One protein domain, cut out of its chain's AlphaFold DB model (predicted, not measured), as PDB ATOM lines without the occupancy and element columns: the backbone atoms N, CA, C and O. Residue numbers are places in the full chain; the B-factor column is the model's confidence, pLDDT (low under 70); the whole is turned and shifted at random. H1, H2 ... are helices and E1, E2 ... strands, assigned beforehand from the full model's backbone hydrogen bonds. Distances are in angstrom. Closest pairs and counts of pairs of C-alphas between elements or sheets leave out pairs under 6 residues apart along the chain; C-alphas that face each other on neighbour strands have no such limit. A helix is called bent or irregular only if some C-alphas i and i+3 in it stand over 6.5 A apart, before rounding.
ATOM      1  N   THR A   9      27.975 -18.113  17.552       77.94
ATOM      2  CA  THR A   9      28.670 -17.737  18.788       77.94
ATOM      3  C   THR A   9      27.686 -17.040  19.725       77.94
ATOM      4  O   THR A   9      26.757 -16.377  19.280       77.94
ATOM      5  N   LYS A  10      27.815 -17.193  21.046       87.00
ATOM      6  CA  LYS A  10      26.916 -16.524  22.007       87.00
ATOM      7  C   LYS A  10      27.602 -15.333  22.649       87.00
ATOM      8  O   LYS A  10      28.782 -15.385  22.981       87.00
ATOM      9  N   CYS A  11      26.849 -14.262  22.886       89.12
ATOM     10  CA  CYS A  11      27.366 -13.125  23.638       89.12
ATOM     11  C   CYS A  11      27.634 -13.528  25.096       89.12
ATOM     12  O   CYS A  11      26.705 -13.921  25.801       89.12
ATOM     13  N   ASN A  12      28.853 -13.323  25.595       88.06
ATOM     14  CA  ASN A  12      29.214 -13.655  26.983       88.06
ATOM     15  C   ASN A  12      28.403 -12.884  28.041       88.06
ATOM     16  O   ASN A  12      28.233 -13.366  29.157       88.06
ATOM     17  N   LYS A  13      27.877 -11.701  27.696       91.94
ATOM     18  CA  LYS A  13      27.128 -10.843  28.625       91.94
ATOM     19  C   LYS A  13      25.626 -11.090  28.597       91.94
ATOM     20  O   LYS A  13      25.029 -11.369  29.629       91.94
ATOM     21  N   CYS A  14      25.000 -10.971  27.424       92.94
ATOM     22  CA  CYS A  14      23.541 -11.084  27.300       92.94
ATOM     23  C   CYS A  14      23.056 -12.466  26.845       92.94
ATOM     24  O   CYS A  14      21.849 -12.678  26.769       92.94
ATOM     25  N   LYS A  15      23.974 -13.397  26.542       90.50
ATOM     26  CA  LYS A  15      23.710 -14.794  26.147       90.50
ATOM     27  C   LYS A  15      22.890 -14.984  24.866       90.50
ATOM     28  O   LYS A  15      22.559 -16.121  24.540       90.50
ATOM     29  N   LYS A  16      22.588 -13.907  24.137       88.56
ATOM     30  CA  LYS A  16      21.935 -13.969  22.824       88.56
ATOM     31  C   LYS A  16      22.889 -14.514  21.768       88.56
ATOM     32  O   LYS A  16      24.098 -14.278  21.851       88.56
ATOM     33  N   ASP A  17      22.318 -15.204  20.791       88.94
ATOM     34  CA  ASP A  17      23.042 -15.740  19.646       88.94
ATOM     35  C   ASP A  17      23.563 -14.608  18.755       88.94
ATOM     36  O   ASP A  17      22.906 -13.581  18.536       88.94
ATOM     37  N   LEU A  18      24.788 -14.791  18.287       84.06
ATOM     38  CA  LEU A  18      25.535 -13.886  17.442       84.06
ATOM     39  C   LEU A  18      26.003 -14.667  16.226       84.06
ATOM     40  O   LEU A  18      26.644 -15.715  16.337       84.06
ATOM     41  N   ASN A  19      25.763 -14.085  15.059       76.88
ATOM     42  CA  ASN A  19      26.503 -14.511  13.890       76.88
ATOM     43  C   ASN A  19      27.973 -14.129  14.072       76.88
ATOM     44  O   ASN A  19      28.309 -13.083  14.639       76.88
ATOM     45  N   GLU A  20      28.845 -14.971  13.545       69.25
ATOM     46  CA  GLU A  20      30.245 -14.628  13.360       69.25
ATOM     47  C   GLU A  20      30.335 -13.366  12.491       69.25
ATOM     48  O   GLU A  20      29.528 -13.185  11.576       69.25
ATOM     49  N   ASN A  21      31.294 -12.485  12.800       77.81
ATOM     50  CA  ASN A  21      31.589 -11.183  12.164       77.81
ATOM     51  C   ASN A  21      31.082  -9.905  12.864       77.81
ATOM     52  O   ASN A  21      31.325  -8.809  12.356       77.81
ATOM     53  N   PHE A  22      30.454  -9.973  14.043       84.25
ATOM     54  CA  PHE A  22      30.150  -8.752  14.805       84.25
ATOM     55  C   PHE A  22      31.312  -8.304  15.706       84.25
ATOM     56  O   PHE A  22      31.787  -9.052  16.554       84.25
ATOM     57  N   ASN A  23      31.716  -7.036  15.577       88.25
ATOM     58  CA  ASN A  23      32.675  -6.398  16.488       88.25
ATOM     59  C   ASN A  23      32.053  -6.105  17.866       88.25
ATOM     60  O   ASN A  23      32.705  -6.279  18.892       88.25
ATOM     61  N   PHE A  24      30.779  -5.704  17.894       91.69
ATOM     62  CA  PHE A  24      30.009  -5.403  19.103       91.69
ATOM     63  C   PHE A  24      28.694  -6.175  19.101       91.69
ATOM     64  O   PHE A  24      28.099  -6.393  18.047       91.69
ATOM     65  N   CYS A  25      28.212  -6.555  20.281       91.12
ATOM     66  CA  CYS A  25      26.922  -7.207  20.423       91.12
ATOM     67  C   CYS A  25      25.802  -6.217  20.059       91.12
ATOM     68  O   CYS A  25      25.644  -5.216  20.761       91.12
ATOM     69  N   PRO A  26      24.964  -6.503  19.046       87.75
ATOM     70  CA  PRO A  26      23.889  -5.596  18.635       87.75
ATOM     71  C   PRO A  26      22.786  -5.453  19.694       87.75
ATOM     72  O   PRO A  26      21.967  -4.545  19.615       87.75
ATOM     73  N   TYR A  27      22.753  -6.340  20.691       91.12
ATOM     74  CA  TYR A  27      21.707  -6.354  21.708       91.12
ATOM     75  C   TYR A  27      22.092  -5.668  23.017       91.12
ATOM     76  O   TYR A  27      21.212  -5.155  23.700       91.12
ATOM     77  N   CYS A  28      23.368  -5.710  23.411       91.81
ATOM     78  CA  CYS A  28      23.821  -5.151  24.691       91.81
ATOM     79  C   CYS A  28      25.065  -4.260  24.588       91.81
ATOM     80  O   CYS A  28      25.533  -3.765  25.611       91.81
ATOM     81  N   GLY A  29      25.617  -4.080  23.384       89.75
ATOM     82  CA  GLY A  29      26.781  -3.230  23.131       89.75
ATOM     83  C   GLY A  29      28.122  -3.804  23.592       89.75
ATOM     84  O   GLY A  29      29.130  -3.111  23.498       89.75
ATOM     85  N   GLU A  30      28.161  -5.045  24.086       91.44
ATOM     86  CA  GLU A  30      29.403  -5.668  24.560       91.44
ATOM     87  C   GLU A  30      30.418  -5.839  23.416       91.44
ATOM     88  O   GLU A  30      30.035  -6.357  22.362       91.44
ATOM     89  N   PRO A  31      31.693  -5.447  23.584       91.62
ATOM     90  CA  PRO A  31      32.726  -5.706  22.588       91.62
ATOM     91  C   PRO A  31      33.023  -7.209  22.489       91.62
ATOM     92  O   PRO A  31      33.348  -7.861  23.479       91.62
ATOM     93  N   ILE A  32      32.919  -7.765  21.283       89.94
ATOM     94  CA  ILE A  32      33.133  -9.193  21.006       89.94
ATOM     95  C   ILE A  32      34.516  -9.410  20.392       89.94
ATOM     96  O   ILE A  32      35.268 -10.268  20.858       89.94
ATOM     97  N   SER A  33      34.870  -8.620  19.374       88.31
ATOM     98  CA  SER A  33      36.160  -8.737  18.690       88.31
ATOM     99  C   SER A  33      37.285  -8.070  19.473       88.31
ATOM    100  O   SER A  33      37.060  -7.153  20.266       88.31
ATOM    101  N   ASP A  34      38.524  -8.492  19.229       87.75
ATOM    102  CA  ASP A  34      39.685  -7.906  19.905       87.75
ATOM    103  C   ASP A  34      39.887  -6.435  19.532       87.75
ATOM    104  O   ASP A  34      40.204  -5.618  20.395       87.75
ATOM    105  N   VAL A  35      39.560  -6.067  18.289       87.06
ATOM    106  CA  VAL A  35      39.526  -4.670  17.836       87.06
ATOM    107  C   VAL A  35      38.509  -3.861  18.649       87.06
ATOM    108  O   VAL A  35      38.815  -2.772  19.128       87.06
ATOM    109  N   ALA A  36      37.303  -4.393  18.870       86.94
ATOM    110  CA  ALA A  36      36.289  -3.715  19.674       86.94
ATOM    111  C   ALA A  36      36.700  -3.570  21.145       86.94
ATOM    112  O   ALA A  36      36.452  -2.524  21.745       86.94
ATOM    113  N   LYS A  37      37.350  -4.588  21.721       86.81
ATOM    114  CA  LYS A  37      37.870  -4.532  23.096       86.81
ATOM    115  C   LYS A  37      38.945  -3.455  23.236       86.81
ATOM    116  O   LYS A  37      38.870  -2.662  24.173       86.81
ATOM    117  N   GLN A  38      39.879  -3.374  22.285       86.50
ATOM    118  CA  GLN A  38      40.901  -2.321  22.245       86.50
ATOM    119  C   GLN A  38      40.257  -0.930  22.176       86.50
ATOM    120  O   GLN A  38      40.509  -0.100  23.049       86.50
ATOM    121  N   ILE A  39      39.310  -0.723  21.252       84.44
ATOM    122  CA  ILE A  39      38.572   0.544  21.112       84.44
ATOM    123  C   ILE A  39      37.869   0.941  22.420       84.44
ATOM    124  O   ILE A  39      37.880   2.111  22.798       84.44
ATOM    125  N   VAL A  40      37.233   0.001  23.124       84.75
ATOM    126  CA  VAL A  40      36.544   0.297  24.394       84.75
ATOM    127  C   VAL A  40      37.535   0.612  25.515       84.75
ATOM    128  O   VAL A  40      37.291   1.538  26.288       84.75
ATOM    129  N   SER A  41      38.665  -0.095  25.582       76.44
ATOM    130  CA  SER A  41      39.705   0.188  26.578       76.44
ATOM    131  C   SER A  41      40.340   1.571  26.388       76.44
ATOM    132  O   SER A  41      40.554   2.293  27.360       76.44
ATOM    133  N   GLU A  42      40.547   1.992  25.141       80.25
ATOM    134  CA  GLU A  42      41.120   3.299  24.810       80.25
ATOM    135  C   GLU A  42      40.105   4.438  24.983       80.25
ATOM    136  O   GLU A  42      40.472   5.529  25.428       80.25
ATOM    137  N   LYS A  43      38.807   4.188  24.733       75.38
ATOM    138  CA  LYS A  43      37.721   5.161  24.971       75.38
ATOM    139  C   LYS A  43      37.698   5.679  26.411       75.38
ATOM    140  O   LYS A  43      37.539   6.882  26.600       75.38
ATOM    141  N   SER A  44      37.918   4.816  27.406       72.88
ATOM    142  CA  SER A  44      37.951   5.231  28.819       72.88
ATOM    143  C   SER A  44      39.075   6.235  29.107       72.88
ATOM    144  O   SER A  44      38.898   7.186  29.871       72.88
ATOM    145  N   THR A  45      40.226   6.075  28.455       80.62
ATOM    146  CA  THR A  45      41.346   7.019  28.557       80.62
ATOM    147  C   THR A  45      41.031   8.328  27.836       80.62
ATOM    148  O   THR A  45      41.293   9.401  28.375       80.62
ATOM    149  N   ILE A  46      40.405   8.261  26.656       81.19
ATOM    150  CA  ILE A  46      40.008   9.447  25.882       81.19
ATOM    151  C   ILE A  46      38.991  10.300  26.653       81.19
ATOM    152  O   ILE A  46      39.083  11.524  26.634       81.19
ATOM    153  N   GLU A  47      38.037   9.689  27.358       85.88
ATOM    154  CA  GLU A  47      37.077  10.414  28.201       85.88
ATOM    155  C   GLU A  47      37.770  11.196  29.321       85.88
ATOM    156  O   GLU A  47      37.473  12.374  29.528       85.88
ATOM    157  N   LYS A  48      38.761  10.589  29.982       87.62
ATOM    158  CA  LYS A  48      39.582  11.276  30.991       87.62
ATOM    159  C   LYS A  48      40.397  12.415  30.376       87.62
ATOM    160  O   LYS A  48      40.447  13.501  30.944       87.62
ATOM    161  N   ILE A  49      40.982  12.203  29.196       86.62
ATOM    162  CA  ILE A  49      41.731  13.242  28.472       86.62
ATOM    163  C   ILE A  49      40.820  14.424  28.114       86.62
ATOM    164  O   ILE A  49      41.229  15.566  28.287       86.62
ATOM    165  N   LYS A  50      39.571  14.180  27.694       86.94
ATOM    166  CA  LYS A  50      38.590  15.251  27.430       86.94
ATOM    167  C   LYS A  50      38.274  16.078  28.674       86.94
ATOM    168  O   LYS A  50      38.122  17.292  28.576       86.94
ATOM    169  N   MET A  51      38.180  15.444  29.844       82.62
ATOM    170  CA  MET A  51      38.004  16.180  31.100       82.62
ATOM    171  C   MET A  51      39.217  17.068  31.398       82.62
ATOM    172  O   MET A  51      39.043  18.227  31.772       82.62
ATOM    173  N   ILE A  52      40.433  16.556  31.183       85.06
ATOM    174  CA  ILE A  52      41.673  17.324  31.364       85.06
ATOM    175  C   ILE A  52      41.745  18.498  30.376       85.06
ATOM    176  O   ILE A  52      42.100  19.599  30.788       85.06
ATOM    177  N   ASP A  53      41.372  18.297  29.109       83.75
ATOM    178  CA  ASP A  53      41.349  19.358  28.094       83.75
ATOM    179  C   ASP A  53      40.426  20.508  28.512       83.75
ATOM    180  O   ASP A  53      40.863  21.657  28.585       83.75
ATOM    181  N   ASN A  54      39.194  20.191  28.916       82.12
ATOM    182  CA  ASN A  54      38.247  21.192  29.407       82.12
ATOM    183  C   ASN A  54      38.800  21.965  30.617       82.12
ATOM    184  O   ASN A  54      38.682  23.189  30.677       82.12
ATOM    185  N   LEU A  55      39.444  21.281  31.571       78.81
ATOM    186  CA  LEU A  55      40.067  21.931  32.731       78.81
ATOM    187  C   LEU A  55      41.258  22.815  32.335       78.81
ATOM    188  O   LEU A  55      41.436  23.892  32.906       78.81
ATOM    189  N   SER A  56      42.038  22.405  31.330       79.00
ATOM    190  CA  SER A  56      43.188  23.168  30.827       79.00
ATOM    191  C   SER A  56      42.792  24.516  30.212       79.00
ATOM    192  O   SER A  56      43.567  25.472  30.249       79.00
ATOM    193  N   GLN A  57      41.563  24.631  29.694       77.81
ATOM    194  CA  GLN A  57      41.039  25.891  29.164       77.81
ATOM    195  C   GLN A  57      40.718  26.902  30.275       77.81
ATOM    196  O   GLN A  57      40.849  28.110  30.059       77.81
ATOM    197  N   VAL A  58      40.326  26.415  31.458       79.69
ATOM    198  CA  VAL A  58      39.914  27.230  32.611       79.69
ATOM    199  C   VAL A  58      41.111  27.621  33.477       79.69
ATOM    200  O   VAL A  58      41.205  28.764  33.918       79.69
ATOM    201  N   ILE A  59      42.049  26.698  33.697       74.88
ATOM    202  CA  ILE A  59      43.192  26.903  34.590       74.88
ATOM    203  C   ILE A  59      44.465  26.979  33.748       74.88
ATOM    204  O   ILE A  59      45.074  25.966  33.412       74.88
ATOM    205  N   LYS A  60      44.869  28.204  33.402       74.31
ATOM    206  CA  LYS A  60      46.077  28.460  32.599       74.31
ATOM    207  C   LYS A  60      47.318  28.745  33.443       74.31
ATOM    208  O   LYS A  60      48.427  28.719  32.912       74.31
ATOM    209  N   ASP A  61      47.154  29.046  34.730       81.06
ATOM    210  CA  ASP A  61      48.256  29.455  35.590       81.06
ATOM    211  C   ASP A  61      48.765  28.312  36.489       81.06
ATOM    212  O   ASP A  61      48.024  27.501  37.051       81.06
ATOM    213  N   LYS A  62      50.093  28.249  36.601       80.88
ATOM    214  CA  LYS A  62      50.827  27.202  37.321       80.88
ATOM    215  C   LYS A  62      50.552  27.210  38.827       80.88
ATOM    216  O   LYS A  62      50.669  26.166  39.465       80.88
ATOM    217  N   GLU A  63      50.224  28.365  39.400       86.31
ATOM    218  CA  GLU A  63      50.025  28.501  40.844       86.31
ATOM    219  C   GLU A  63      48.666  27.932  41.268       86.31
ATOM    220  O   GLU A  63      48.611  27.155  42.223       86.31
ATOM    221  N   SER A  64      47.605  28.181  40.501       84.75
ATOM    222  CA  SER A  64      46.285  27.569  40.690       84.75
ATOM    223  C   SER A  64      46.347  26.039  40.633       84.75
ATOM    224  O   SER A  64      45.780  25.365  41.495       84.75
ATOM    225  N   LEU A  65      47.115  25.467  39.694       82.25
ATOM    226  CA  LEU A  65      47.331  24.013  39.620       82.25
ATOM    227  C   LEU A  65      48.014  23.452  40.878       82.25
ATOM    228  O   LEU A  65      47.637  22.384  41.361       82.25
ATOM    229  N   LYS A  66      48.994  24.168  41.446       87.31
ATOM    230  CA  LYS A  66      49.657  23.759  42.698       87.31
ATOM    231  C   LYS A  66      48.712  23.798  43.896       87.31
ATOM    232  O   LYS A  66      48.845  22.968  44.790       87.31
ATOM    233  N   VAL A  67      47.802  24.773  43.960       90.44
ATOM    234  CA  VAL A  67      46.801  24.845  45.036       90.44
ATOM    235  C   VAL A  67      45.850  23.656  44.938       90.44
ATOM    236  O   VAL A  67      45.699  22.938  45.918       90.44
ATOM    237  N   LEU A  68      45.286  23.395  43.756       86.25
ATOM    238  CA  LEU A  68      44.363  22.275  43.552       86.25
ATOM    239  C   LEU A  68      45.003  20.926  43.880       86.25
ATOM    240  O   LEU A  68      44.381  20.111  44.555       86.25
ATOM    241  N   LYS A  69      46.262  20.712  43.472       89.62
ATOM    242  CA  LYS A  69      47.008  19.501  43.829       89.62
ATOM    243  C   LYS A  69      47.096  19.310  45.349       89.62
ATOM    244  O   LYS A  69      46.811  18.219  45.826       89.62
ATOM    245  N   ARG A  70      47.438  20.368  46.096       91.75
ATOM    246  CA  ARG A  70      47.505  20.315  47.567       91.75
ATOM    247  C   ARG A  70      46.155  19.960  48.190       91.75
ATOM    248  O   ARG A  70      46.115  19.117  49.071       91.75
ATOM    249  N   VAL A  71      45.067  20.558  47.705       92.75
ATOM    250  CA  VAL A  71      43.713  20.290  48.220       92.75
ATOM    251  C   VAL A  71      43.296  18.835  47.981       92.75
ATOM    252  O   VAL A  71      42.719  18.215  48.865       92.75
ATOM    253  N   VAL A  72      43.609  18.259  46.814       93.69
ATOM    254  CA  VAL A  72      43.310  16.842  46.534       93.69
ATOM    255  C   VAL A  72      44.095  15.917  47.468       93.69
ATOM    256  O   VAL A  72      43.505  15.027  48.072       93.69
ATOM    257  N   GLU A  73      45.393  16.173  47.661       94.88
ATOM    258  CA  GLU A  73      46.248  15.410  48.588       94.88
ATOM    259  C   GLU A  73      45.783  15.498  50.057       94.88
ATOM    260  O   GLU A  73      46.122  14.636  50.868       94.88
ATOM    261  N   GLU A  74      45.034  16.540  50.428       95.06
ATOM    262  CA  GLU A  74      44.434  16.687  51.760       95.06
ATOM    263  C   GLU A  74      43.116  15.922  51.916       95.06
ATOM    264  O   GLU A  74      42.825  15.466  53.017       95.06
ATOM    265  N   LEU A  75      42.337  15.760  50.842       91.25
ATOM    266  CA  LEU A  75      41.038  15.075  50.864       91.25
ATOM    267  C   LEU A  75      41.148  13.544  50.780       91.25
ATOM    268  O   LEU A  75      40.205  12.852  51.150       91.25
ATOM    269  N   GLU A  76      42.267  13.019  50.281       88.44
ATOM    270  CA  GLU A  76      42.535  11.574  50.194       88.44
ATOM    271  C   GLU A  76      43.195  10.986  51.464       88.44
ATOM    272  O   GLU A  76      43.520   9.797  51.486       88.44
ATOM    273  N   LYS A  77      43.402  11.800  52.509       74.94
ATOM    274  CA  LYS A  77      43.889  11.371  53.834       74.94
ATOM    275  C   LYS A  77      42.750  10.947  54.751       74.94
ATOM    276  O   LYS A  77      42.978   9.984  55.516       74.94
TER     277      LYS A  77
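Overview. This is residues 9 to 77 of the 77 residues of an uncharacterized protein of Clostridiales bacterium (UniProt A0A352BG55). A long, nearly straight helix, H1, joins a small head of loops at one end to a second, shorter helix, H2, which turns off at a corner at the other end. The head is made of residues 9 to 33 and holds the short strand E1; H2 and much of H1 stick out from it as an arm, with residues 42 to 55, 57 to 64 and 66 to 77 standing free, and no core is shared by the parts. The printed part has 69 residues with one named strand and two named helices, in the order E1, H1, H2, and its class is mostly helix. It is extended, with a radius of gyration of the C-alphas of 19.9 A, and the C-alphas span 56 by 28 by 17 A.

Arrangement. The longest helix is H1, residues 34 to 58. H2, residues 62 to 75, follows it after a tight link of 3 residues, yet the two are apart, with no C-alpha of the one within 8 A of the other. The y part of the N-to-C direction is 0.94 in H1 and -0.68 in H2. At the other end of H1, a long link of 14 residues, 20 to 33, leads back to E1, residues 17 to 19. E1 is apart from H1, and it is apart from H2. E1 pairs with no named strand, but residues 17 to 18 of E1 pair with residues 9 to 10, a stretch too short to be named, antiparallel. In H2 every O i to N i+4 pair is within hydrogen-bond range, and in H1 18 of 21 are.

Along the chain. H1 begins at C-alpha 34, at (39.685, -7.906, 19.905), and runs 37.4 A to C-alpha 58, at (39.914, 27.230, 32.611). H2 runs 20.6 A from C-alpha 62 to C-alpha 75, at (41.038, 15.075, 50.864). E1 begins at C-alpha 17, at (23.042, -15.740, 19.646), and is 6.8 A long. Neither helix is bent or irregular.

Size, cuts and confidence. The two C-alphas farthest apart are those of Asp 17 and Glu 63, at 56.0 A, and the outline is only just a rod. The first and last printed C-alphas, those of Thr 9 and Lys 77, are 48.0 A apart. The printed part has no cut, and Lys 77 is the chain's last residue. The C-alphas of residues 20 to 33 lie 14 to 27 A from the mean of the C-alphas. The mean pLDDT of the printed part is 85.3, and one residue, Glu 20, is under 70.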